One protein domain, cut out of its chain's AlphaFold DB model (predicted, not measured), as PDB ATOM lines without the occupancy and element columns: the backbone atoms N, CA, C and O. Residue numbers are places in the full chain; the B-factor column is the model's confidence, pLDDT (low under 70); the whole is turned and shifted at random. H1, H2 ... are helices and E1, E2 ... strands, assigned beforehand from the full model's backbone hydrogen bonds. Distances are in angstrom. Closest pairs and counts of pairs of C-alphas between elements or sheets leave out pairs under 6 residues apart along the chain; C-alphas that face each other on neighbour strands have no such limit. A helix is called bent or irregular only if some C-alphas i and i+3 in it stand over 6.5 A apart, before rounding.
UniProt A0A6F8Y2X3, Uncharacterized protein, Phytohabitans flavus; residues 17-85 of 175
ATOM      1  N   VAL A  17     -37.421 -21.639  43.461       88.94
ATOM      2  CA  VAL A  17     -37.983 -23.003  43.470       88.94
ATOM      3  C   VAL A  17     -37.159 -23.946  42.594       88.94
ATOM      4  O   VAL A  17     -36.882 -25.073  42.998       88.94
ATOM      5  N   ARG A  18     -36.735 -23.489  41.408       92.12
ATOM      6  CA  ARG A  18     -35.863 -24.273  40.520       92.12
ATOM      7  C   ARG A  18     -34.545 -24.614  41.201       92.12
ATOM      8  O   ARG A  18     -34.204 -25.787  41.266       92.12
ATOM      9  N   THR A  19     -33.852 -23.611  41.736       91.75
ATOM     10  CA  THR A  19     -32.549 -23.788  42.396       91.75
ATOM     11  C   THR A  19     -32.661 -24.755  43.568       91.75
ATOM     12  O   THR A  19     -31.907 -25.712  43.657       91.75
ATOM     13  N   GLN A  20     -33.667 -24.576  44.421       90.88
ATOM     14  CA  GLN A  20     -33.840 -25.415  45.600       90.88
ATOM     15  C   GLN A  20     -34.230 -26.862  45.260       90.88
ATOM     16  O   GLN A  20     -33.804 -27.789  45.947       90.88
ATOM     17  N   LEU A  21     -35.015 -27.083  44.198       91.00
ATOM     18  CA  LEU A  21     -35.282 -28.437  43.703       91.00
ATOM     19  C   LEU A  21     -34.034 -29.064  43.073       91.00
ATOM     20  O   LEU A  21     -33.767 -30.241  43.310       91.00
ATOM     21  N   GLU A  22     -33.266 -28.296  42.301       94.38
ATOM     22  CA  GLU A  22     -31.988 -28.750  41.745       94.38
ATOM     23  C   GLU A  22     -30.996 -29.126  42.859       94.38
ATOM     24  O   GLU A  22     -30.352 -30.167  42.752       94.38
ATOM     25  N   ASP A  23     -30.935 -28.364  43.951       91.62
ATOM     26  CA  ASP A  23     -30.089 -28.666  45.113       91.62
ATOM     27  C   ASP A  23     -30.552 -29.928  45.858       91.62
ATOM     28  O   ASP A  23     -29.731 -30.719  46.324       91.62
ATOM     29  N   ALA A  24     -31.868 -30.141  45.969       90.12
ATOM     30  CA  ALA A  24     -32.429 -31.250  46.735       90.12
ATOM     31  C   ALA A  24     -32.327 -32.603  46.015       90.12
ATOM     32  O   ALA A  24     -32.086 -33.627  46.659       90.12
ATOM     33  N   VAL A  25     -32.548 -32.636  44.696       91.50
ATOM     34  CA  VAL A  25     -32.599 -33.899  43.934       91.50
ATOM     35  C   VAL A  25     -31.614 -33.973  42.773       91.50
ATOM     36  O   VAL A  25     -31.565 -34.996  42.090       91.50
ATOM     37  N   GLY A  26     -30.813 -32.939  42.537       93.62
ATOM     38  CA  GLY A  26     -29.927 -32.838  41.380       93.62
ATOM     39  C   GLY A  26     -30.663 -32.388  40.117       93.62
ATOM     40  O   GLY A  26     -31.854 -32.639  39.936       93.62
ATOM     41  N   LYS A  27     -29.930 -31.755  39.198       92.94
ATOM     42  CA  LYS A  27     -30.480 -31.143  37.977       92.94
ATOM     43  C   LYS A  27     -30.955 -32.136  36.910       92.94
ATOM     44  O   LYS A  27     -31.782 -31.807  36.060       92.94
ATOM     45  N   GLU A  28     -30.415 -33.346  36.912       94.12
ATOM     46  CA  GLU A  28     -30.619 -34.311  35.832       94.12
ATOM     47  C   GLU A  28     -32.085 -34.736  35.720       94.12
ATOM     48  O   GLU A  28     -32.714 -35.133  36.700       94.12
ATOM     49  N   GLY A  29     -32.644 -34.642  34.512       89.19
ATOM     50  CA  GLY A  29     -34.024 -35.046  34.240       89.19
ATOM     51  C   GLY A  29     -35.102 -34.097  34.773       89.19
ATOM     52  O   GLY A  29     -36.280 -34.385  34.568       89.19
ATOM     53  N   LEU A  30     -34.741 -32.979  35.419       94.31
ATOM     54  CA  LEU A  30     -35.703 -31.954  35.821       94.31
ATOM     55  C   LEU A  30     -36.166 -31.130  34.615       94.31
ATOM     56  O   LEU A  30     -35.384 -30.740  33.750       94.31
ATOM     57  N   THR A  31     -37.462 -30.855  34.568       95.06
ATOM     58  CA  THR A  31     -38.104 -29.998  33.572       95.06
ATOM     59  C   THR A  31     -39.044 -29.037  34.277       95.06
ATOM     60  O   THR A  31     -39.841 -29.444  35.126       95.06
ATOM     61  N   PHE A  32     -38.964 -27.765  33.897       93.19
ATOM     62  CA  PHE A  32     -39.761 -26.693  34.472       93.19
ATOM     63  C   PHE A  32     -40.527 -25.949  33.386       93.19
ATOM     64  O   PHE A  32     -39.933 -25.498  32.408       93.19
ATOM     65  N   THR A  33     -41.823 -25.747  33.606       94.19
ATOM     66  CA  THR A  33     -42.689 -24.973  32.711       94.19
ATOM     67  C   THR A  33     -43.466 -23.955  33.525       94.19
ATOM     68  O   THR A  33     -44.137 -24.322  34.487       94.19
ATOM     69  N   VAL A  34     -43.393 -22.683  33.138       93.00
ATOM     70  CA  VAL A  34     -44.155 -21.599  33.768       93.00
ATOM     71  C   VAL A  34     -45.307 -21.212  32.854       93.00
ATOM     72  O   VAL A  34     -45.120 -21.055  31.649       93.00
ATOM     73  N   THR A  35     -46.492 -21.067  33.430       92.00
ATOM     74  CA  THR A  35     -47.681 -20.557  32.745       92.00
ATOM     75  C   THR A  35     -48.199 -19.345  33.500       92.00
ATOM     76  O   THR A  35     -48.532 -19.456  34.679       92.00
ATOM     77  N   GLU A  36     -48.267 -18.195  32.836       90.38
ATOM     78  CA  GLU A  36     -48.849 -16.980  33.410       90.38
ATOM     79  C   GLU A  36     -50.370 -17.104  33.551       90.38
ATOM     80  O   GLU A  36     -51.041 -17.789  32.773       90.38
ATOM     81  N   THR A  37     -50.922 -16.443  34.563       87.06
ATOM     82  CA  THR A  37     -52.355 -16.420  34.874       87.06
ATOM     83  C   THR A  37     -52.766 -15.005  35.282       87.06
ATOM     84  O   THR A  37     -51.918 -14.179  35.607       87.06
ATOM     85  N   ALA A  38     -54.070 -14.719  35.326       81.94
ATOM     86  CA  ALA A  38     -54.600 -13.376  35.593       81.94
ATOM     87  C   ALA A  38     -54.194 -12.753  36.955       81.94
ATOM     88  O   ALA A  38     -54.455 -11.574  37.177       81.94
ATOM     89  N   GLY A  39     -53.570 -13.511  37.864       80.75
ATOM     90  CA  GLY A  39     -53.123 -13.024  39.176       80.75
ATOM     91  C   GLY A  39     -51.828 -13.659  39.688       80.75
ATOM     92  O   GLY A  39     -51.578 -13.643  40.894       80.75
ATOM     93  N   GLY A  40     -51.023 -14.258  38.807       87.62
ATOM     94  CA  GLY A  40     -49.825 -14.994  39.208       87.62
ATOM     95  C   GLY A  40     -49.314 -15.926  38.117       87.62
ATOM     96  O   GLY A  40     -49.595 -15.730  36.936       87.62
ATOM     97  N   ALA A  41     -48.621 -16.991  38.508       89.75
ATOM     98  CA  ALA A  41     -48.149 -18.015  37.583       89.75
ATOM     99  C   ALA A  41     -48.252 -19.423  38.177       89.75
ATOM    100  O   ALA A  41     -48.196 -19.616  39.390       89.75
ATOM    101  N   LEU A  42     -48.361 -20.421  37.308       91.12
ATOM    102  CA  LEU A  42     -48.240 -21.830  37.661       91.12
ATOM    103  C   LEU A  42     -46.872 -22.331  37.216       91.12
ATOM    104  O   LEU A  42     -46.568 -22.332  36.021       91.12
ATOM    105  N   LEU A  43     -46.055 -22.780  38.165       91.75
ATOM    106  CA  LEU A  43     -44.789 -23.443  37.880       91.75
ATOM    107  C   LEU A  43     -44.982 -24.956  37.968       91.75
ATOM    108  O   LEU A  43     -45.170 -25.519  39.044       91.75
ATOM    109  N   ASN A  44     -44.901 -25.623  36.826       93.38
ATOM    110  CA  ASN A  44     -44.923 -27.072  36.720       93.38
ATOM    111  C   ASN A  44     -43.489 -27.599  36.764       93.38
ATOM    112  O   ASN A  44     -42.689 -27.271  35.889       93.38
ATOM    113  N   ALA A  45     -43.182 -28.423  37.760       91.88
ATOM    114  CA  ALA A  45     -41.927 -29.151  37.880       91.88
ATOM    115  C   ALA A  45     -42.170 -30.644  37.642       91.88
ATOM    116  O   ALA A  45     -43.068 -31.251  38.241       91.88
ATOM    117  N   ALA A  46     -41.358 -31.244  36.784       93.62
ATOM    118  CA  ALA A  46     -41.368 -32.669  36.497       93.62
ATOM    119  C   ALA A  46     -39.944 -33.214  36.554       93.62
ATOM    120  O   ALA A  46     -38.999 -32.513  36.203       93.62
ATOM    121  N   ILE A  47     -39.806 -34.469  36.970       93.56
ATOM    122  CA  ILE A  47     -38.541 -35.193  36.965       93.56
ATOM    123  C   ILE A  47     -38.723 -36.502  36.202       93.56
ATOM    124  O   ILE A  47     -39.712 -37.211  36.393       93.56
ATOM    125  N   HIS A  48     -37.777 -36.815  35.325       90.50
ATOM    126  CA  HIS A  48     -37.701 -38.102  34.650       90.50
ATOM    127  C   HIS A  48     -36.372 -38.772  34.996       90.50
ATOM    128  O   HIS A  48     -35.316 -38.314  34.560       90.50
ATOM    129  N   ASP A  49     -36.431 -39.880  35.731       89.88
ATOM    130  CA  ASP A  49     -35.255 -40.623  36.184       89.88
ATOM    131  C   ASP A  49     -35.510 -42.144  36.151       89.88
ATOM    132  O   ASP A  49     -36.651 -42.563  36.377       89.88
ATOM    133  N   PRO A  50     -34.499 -42.982  35.843       85.38
ATOM    134  CA  PRO A  50     -34.621 -44.436  35.950       85.38
ATOM    135  C   PRO A  50     -34.774 -44.954  37.391       85.38
ATOM    136  O   PRO A  50     -35.320 -46.043  37.568       85.38
ATOM    137  N   ASP A  51     -34.301 -44.225  38.406       87.06
ATOM    138  CA  ASP A  51     -34.495 -44.539  39.820       87.06
ATOM    139  C   ASP A  51     -35.873 -44.042  40.309       87.06
ATOM    140  O   ASP A  51     -36.099 -42.833  40.470       87.06
ATOM    141  N   PRO A  52     -36.807 -44.960  40.625       83.56
ATOM    142  CA  PRO A  52     -38.133 -44.591  41.111       83.56
ATOM    143  C   PRO A  52     -38.103 -43.901  42.482       83.56
ATOM    144  O   PRO A  52     -39.039 -43.168  42.809       83.56
ATOM    145  N   LYS A  53     -37.054 -44.090  43.295       86.19
ATOM    146  CA  LYS A  53     -36.942 -43.415  44.600       86.19
ATOM    147  C   LYS A  53     -36.646 -41.929  44.428       86.19
ATOM    148  O   LYS A  53     -37.259 -41.110  45.120       86.19
ATOM    149  N   ARG A  54     -35.759 -41.592  43.485       89.44
ATOM    150  CA  ARG A  54     -35.437 -40.211  43.110       89.44
ATOM    151  C   ARG A  54     -36.634 -39.518  42.457       89.44
ATOM    152  O   ARG A  54     -37.041 -38.456  42.923       89.44
ATOM    153  N   ALA A  55     -37.228 -40.142  41.435       87.81
ATOM    154  CA  ALA A  55     -38.361 -39.568  40.702       87.81
ATOM    155  C   ALA A  55     -39.666 -39.496  41.519       87.81
ATOM    156  O   ALA A  55     -40.548 -38.701  41.202       87.81
ATOM    157  N   GLY A  56     -39.802 -40.338  42.544       87.25
ATOM    158  CA  GLY A  56     -40.977 -40.409  43.403       87.25
ATOM    159  C   GLY A  56     -40.755 -39.669  44.713       87.25
ATOM    160  O   GLY A  56     -40.897 -38.450  44.795       87.25
ATOM    161  N   ARG A  57     -40.421 -40.424  45.766       87.19
ATOM    162  CA  ARG A  57     -40.444 -39.920  47.143       87.19
ATOM    163  C   ARG A  57     -39.495 -38.747  47.373       87.19
ATOM    164  O   ARG A  57     -39.918 -37.794  48.013       87.19
ATOM    165  N   ALA A  58     -38.260 -38.797  46.872       87.56
ATOM    166  CA  ALA A  58     -37.290 -37.724  47.108       87.56
ATOM    167  C   ALA A  58     -37.750 -36.395  46.484       87.56
ATOM    168  O   ALA A  58     -37.808 -35.380  47.175       87.56
ATOM    169  N   PHE A  59     -38.163 -36.421  45.212       89.62
ATOM    170  CA  PHE A  59     -38.705 -35.253  44.514       89.62
ATOM    171  C   PHE A  59     -39.976 -34.713  45.171       89.62
ATOM    172  O   PHE A  59     -40.068 -33.519  45.455       89.62
ATOM    173  N   SER A  60     -40.939 -35.587  45.461       86.88
ATOM    174  CA  SER A  60     -42.204 -35.186  46.071       86.88
ATOM    175  C   SER A  60     -42.017 -34.633  47.490       86.88
ATOM    176  O   SER A  60     -42.637 -33.629  47.832       86.88
ATOM    177  N   SER A  61     -41.144 -35.233  48.309       86.69
ATOM    178  CA  SER A  61     -40.813 -34.718  49.644       86.69
ATOM    179  C   SER A  61     -40.139 -33.352  49.568       86.69
ATOM    180  O   SER A  61     -40.599 -32.438  50.243       86.69
ATOM    181  N   ALA A  62     -39.139 -33.179  48.700       88.06
ATOM    182  CA  ALA A  62     -38.480 -31.890  48.508       88.06
ATOM    183  C   ALA A  62     -39.474 -30.810  48.052       88.06
ATOM    184  O   ALA A  62     -39.494 -29.715  48.600       88.06
ATOM    185  N   ALA A  63     -40.356 -31.121  47.101       86.38
ATOM    186  CA  ALA A  63     -41.373 -30.182  46.636       86.38
ATOM    187  C   ALA A  63     -42.382 -29.791  47.736       86.38
ATOM    188  O   ALA A  63     -42.753 -28.621  47.827       86.38
ATOM    189  N   VAL A  64     -42.811 -30.737  48.581       84.62
ATOM    190  CA  VAL A  64     -43.679 -30.440  49.737       84.62
ATOM    191  C   VAL A  64     -42.944 -29.600  50.772       84.62
ATOM    192  O   VAL A  64     -43.474 -28.583  51.209       84.62
ATOM    193  N   GLU A  65     -41.731 -29.991  51.154       84.12
ATOM    194  CA  GLU A  65     -40.928 -29.253  52.129       84.12
ATOM    195  C   GLU A  65     -40.638 -27.835  51.645       84.12
ATOM    196  O   GLU A  65     -40.759 -26.901  52.427       84.12
ATOM    197  N   LEU A  66     -40.367 -27.644  50.352       80.62
ATOM    198  CA  LEU A  66     -40.190 -26.322  49.760       80.62
ATOM    199  C   LEU A  66     -41.469 -25.496  49.761       80.62
ATOM    200  O   LEU A  66     -41.407 -24.307  50.063       80.62
ATOM    201  N   ALA A  67     -42.620 -26.101  49.468       76.38
ATOM    202  CA  ALA A  67     -43.901 -25.409  49.565       76.38
ATOM    203  C   ALA A  67     -44.215 -24.986  51.015       76.38
ATOM    204  O   ALA A  67     -44.745 -23.901  51.227       76.38
ATOM    205  N   LEU A  68     -43.844 -25.804  52.006       76.06
ATOM    206  CA  LEU A  68     -44.035 -25.508  53.433       76.06
ATOM    207  C   LEU A  68     -42.989 -24.538  54.003       76.06
ATOM    208  O   LEU A  68     -43.293 -23.783  54.924       76.06
ATOM    209  N   ALA A  69     -41.764 -24.565  53.479       67.06
ATOM    210  CA  ALA A  69     -40.666 -23.700  53.898       67.06
ATOM    211  C   ALA A  69     -40.694 -22.329  53.204       67.06
ATOM    212  O   ALA A  69     -40.046 -21.393  53.674       67.06
ATOM    213  N   SER A  70     -41.423 -22.196  52.090       58.56
ATOM    214  CA  SER A  70     -41.457 -20.964  51.304       58.56
ATOM    215  C   SER A  70     -42.552 -19.995  51.747       58.56
ATOM    216  O   SER A  70     -43.704 -20.354  51.969       58.56
ATOM    217  N   TYR A  71     -42.127 -18.732  51.808       44.91
ATOM    218  CA  TYR A  71     -42.865 -17.467  51.854       44.91
ATOM    219  C   TYR A  71     -44.322 -17.540  51.335       44.91
ATOM    220  O   TYR A  71     -44.558 -18.159  50.294       44.91
ATOM    221  N   PRO A  72     -45.296 -16.880  52.000       49.00
ATOM    222  CA  PRO A  72     -46.729 -17.050  51.746       49.00
ATOM    223  C   PRO A  72     -47.094 -16.989  50.259       49.00
ATOM    224  O   PRO A  72     -46.656 -16.096  49.527       49.00
ATOM    225  N   GLY A  73     -47.932 -17.943  49.838       50.22
ATOM    226  CA  GLY A  73     -48.513 -17.985  48.496       50.22
ATOM    227  C   GLY A  73     -48.110 -19.169  47.618       50.22
ATOM    228  O   GLY A  73     -48.488 -19.150  46.453       50.22
ATOM    229  N   CYS A  74     -47.383 -20.167  48.140       50.81
ATOM    230  CA  CYS A  74     -46.987 -21.370  47.404       50.81
ATOM    231  C   CYS A  74     -47.745 -22.609  47.901       50.81
ATOM    232  O   CYS A  74     -47.322 -23.278  48.839       50.81
ATOM    233  N   THR A  75     -48.883 -22.921  47.278       59.62
ATOM    234  CA  THR A  75     -49.646 -24.146  47.562       59.62
ATOM    235  C   THR A  75     -49.506 -25.141  46.414       59.62
ATOM    236  O   THR A  75     -49.373 -24.769  45.245       59.62
ATOM    237  N   LEU A  76     -49.498 -26.427  46.758       63.62
ATOM    238  CA  LEU A  76     -49.506 -27.517  45.789       63.62
ATOM    239  C   LEU A  76     -50.952 -27.845  45.429       63.62
ATOM    240  O   LEU A  76     -51.790 -28.023  46.312       63.62
ATOM    241  N   THR A  77     -51.246 -27.963  44.138       72.38
ATOM    242  CA  THR A  77     -52.603 -28.285  43.656       72.38
ATOM    243  C   THR A  77     -52.863 -29.785  43.538       72.38
ATOM    244  O   THR A  77     -53.980 -30.204  43.245       72.38
ATOM    245  N   THR A  78     -51.840 -30.606  43.772       70.06
ATOM    246  CA  THR A  78     -51.914 -32.064  43.694       70.06
ATOM    247  C   THR A  78     -51.227 -32.688  44.902       70.06
ATOM    248  O   THR A  78     -50.157 -32.202  45.289       70.06
ATOM    249  N   PRO A  79     -51.766 -33.783  45.463       68.44
ATOM    250  CA  PRO A  79     -51.057 -34.536  46.485       68.44
ATOM    251  C   PRO A  79     -49.717 -35.055  45.932       68.44
ATOM    252  O   PRO A  79     -49.612 -35.309  44.729       68.44
ATOM    253  N   PRO A  80     -48.686 -35.217  46.779       72.88
ATOM    254  CA  PRO A  80     -47.458 -35.889  46.375       72.88
ATOM    255  C   PRO A  80     -47.779 -37.327  45.952       72.88
ATOM    256  O   PRO A  80     -48.423 -38.071  46.691       72.88
ATOM    257  N   THR A  81     -47.332 -37.714  44.760       74.31
ATOM    258  CA  THR A  81     -47.553 -39.051  44.194       74.31
ATOM    259  C   THR A  81     -46.238 -39.807  44.051       74.31
ATOM    260  O   THR A  81     -45.168 -39.200  43.951       74.31
ATOM    261  N   ASP A  82     -46.324 -41.137  44.000       79.50
ATOM    262  CA  ASP A  82     -45.192 -41.983  43.623       79.50
ATOM    263  C   ASP A  82     -44.812 -41.808  42.146       79.50
ATOM    264  O   ASP A  82     -45.596 -41.323  41.321       79.50
ATOM    265  N   ALA A  83     -43.586 -42.225  41.813       66.25
ATOM    266  CA  ALA A  83     -43.109 -42.247  40.438       66.25
ATOM    267  C   ALA A  83     -43.979 -43.181  39.589       66.25
ATOM    268  O   ALA A  83     -44.201 -44.342  39.935       66.25
ATOM    269  N   THR A  84     -44.435 -42.683  38.443       79.56
ATOM    270  CA  THR A  84     -45.187 -43.475  37.467       79.56
ATOM    271  C   THR A  84     -44.242 -43.985  36.379       79.56
ATOM    272  O   THR A  84     -43.471 -43.197  35.824       79.56
ATOM    273  N   PRO A  85     -44.269 -45.289  36.040       73.69
ATOM    274  CA  PRO A  85     -43.399 -45.823  35.005       73.69
ATOM    275  C   PRO A  85     -43.762 -45.201  33.654       73.69
ATOM    276  O   PRO A  85     -44.896 -45.306  33.189       73.69
TER     277      PRO A  85
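What this domain is: This is residues 17 to 85 of the 175 residues of an uncharacterized protein of Phytohabitans flavus (UniProt A0A6F8Y2X3). A long, narrow two-stranded hairpin, E1 and E2, makes one side of this domain; the longest helix, H2, starts close to the last residues of E2 and draws away from that strand as it runs on, and the shorter helix H1 packs on H2 and comes near both strands. A tail with no named element, residues 70 to 85, folds back along H2 on the side away from H1. The printed part has 69 residues, with two named helices and two named strands in the order H1, E1, E2, H2; the sheet has the order E1 - E2 and is antiparallel, and the class is mixed, helices and strands. The whole is compact, with a radius of gyration of the C-alphas of 12.1 A, and its outline is elongated, with spans of 37 by 22 by 22 A.

Where its parts are: Begin with the sheet: find C-alpha 30 at (-35.703, -31.954, 35.821), where E1 begins, and go on to residue 37, where it ends; residues 30 to 37 cover 22.8 A from first to last C-alpha. Two residues later E2 takes up residues 40 to 47, and its C-alphas run 23.2 A. Go back to the first printed residue, C-alpha 17 at (-37.983, -23.003, 43.470), to find H1, residues 17 to 25, which is 12.2 A long. Then look past E2 for H2, residues 52 to 69, which is 24.6 A from first to last C-alpha and ends with C-alpha 69 at (-40.666, -23.700, 53.898). H2 is irregular, but only just: C-alphas 55 and 58 are 6.8 A apart, and its line is a rough one.

How they stand to each other: Start from E1 and E2, a hairpin of antiparallel neighbour strands whose N-to-C directions stand at 162 degrees. Look at both ends of the pair: C-alphas 30 and 47 face each other at 4.5 A, and C-alphas 37 and 40 face each other at 5.2 A. Between them the backbone shows N 33 and O 44 within hydrogen-bond range at 2.9 A, and N 42 and O 35 at 2.8 A. From the sheet, move to H2: its closest C-alphas with E2 are those of Ala 55 and Ile 47, 5.8 A apart, while the two centres are 13.9 A apart. E1 and H2 are apart. H1 and E2 are near each other, with 6 pairs of C-alphas within 10 A. Between H1 and E1 the closest C-alphas are those of Arg 18 and Phe 32, 7.6 A apart. H1 and H2 touch, with 11 pairs of C-alphas within 8 A; the closest are those of Val 25 and Phe 59, 6.3 A apart. Their lines stand at a steep tilt of 44 degrees, and they run opposite ways. In H1 every O i to N i+4 pair is within hydrogen-bond range; in H2 it is 12 of 14.

The domain as a whole: The two C-alphas farthest apart are those of Ala 38 and Asp 51, 37.3 A, and the first and last printed C-alphas, of Val 17 and Pro 85, are 24.9 A apart. The printed part has no cut. The links H1 to E1, E1 to E2 and E2 to H2 are tight. After H2, follow residues 70 to 85, whose C-alphas lie 9 to 17 A from the mean of the C-alphas. The mean pLDDT of the printed part is 83.0; look for values under 70 at residues 69 to 76, of which Ala 69 belongs to H2, and at residues 79 and 83.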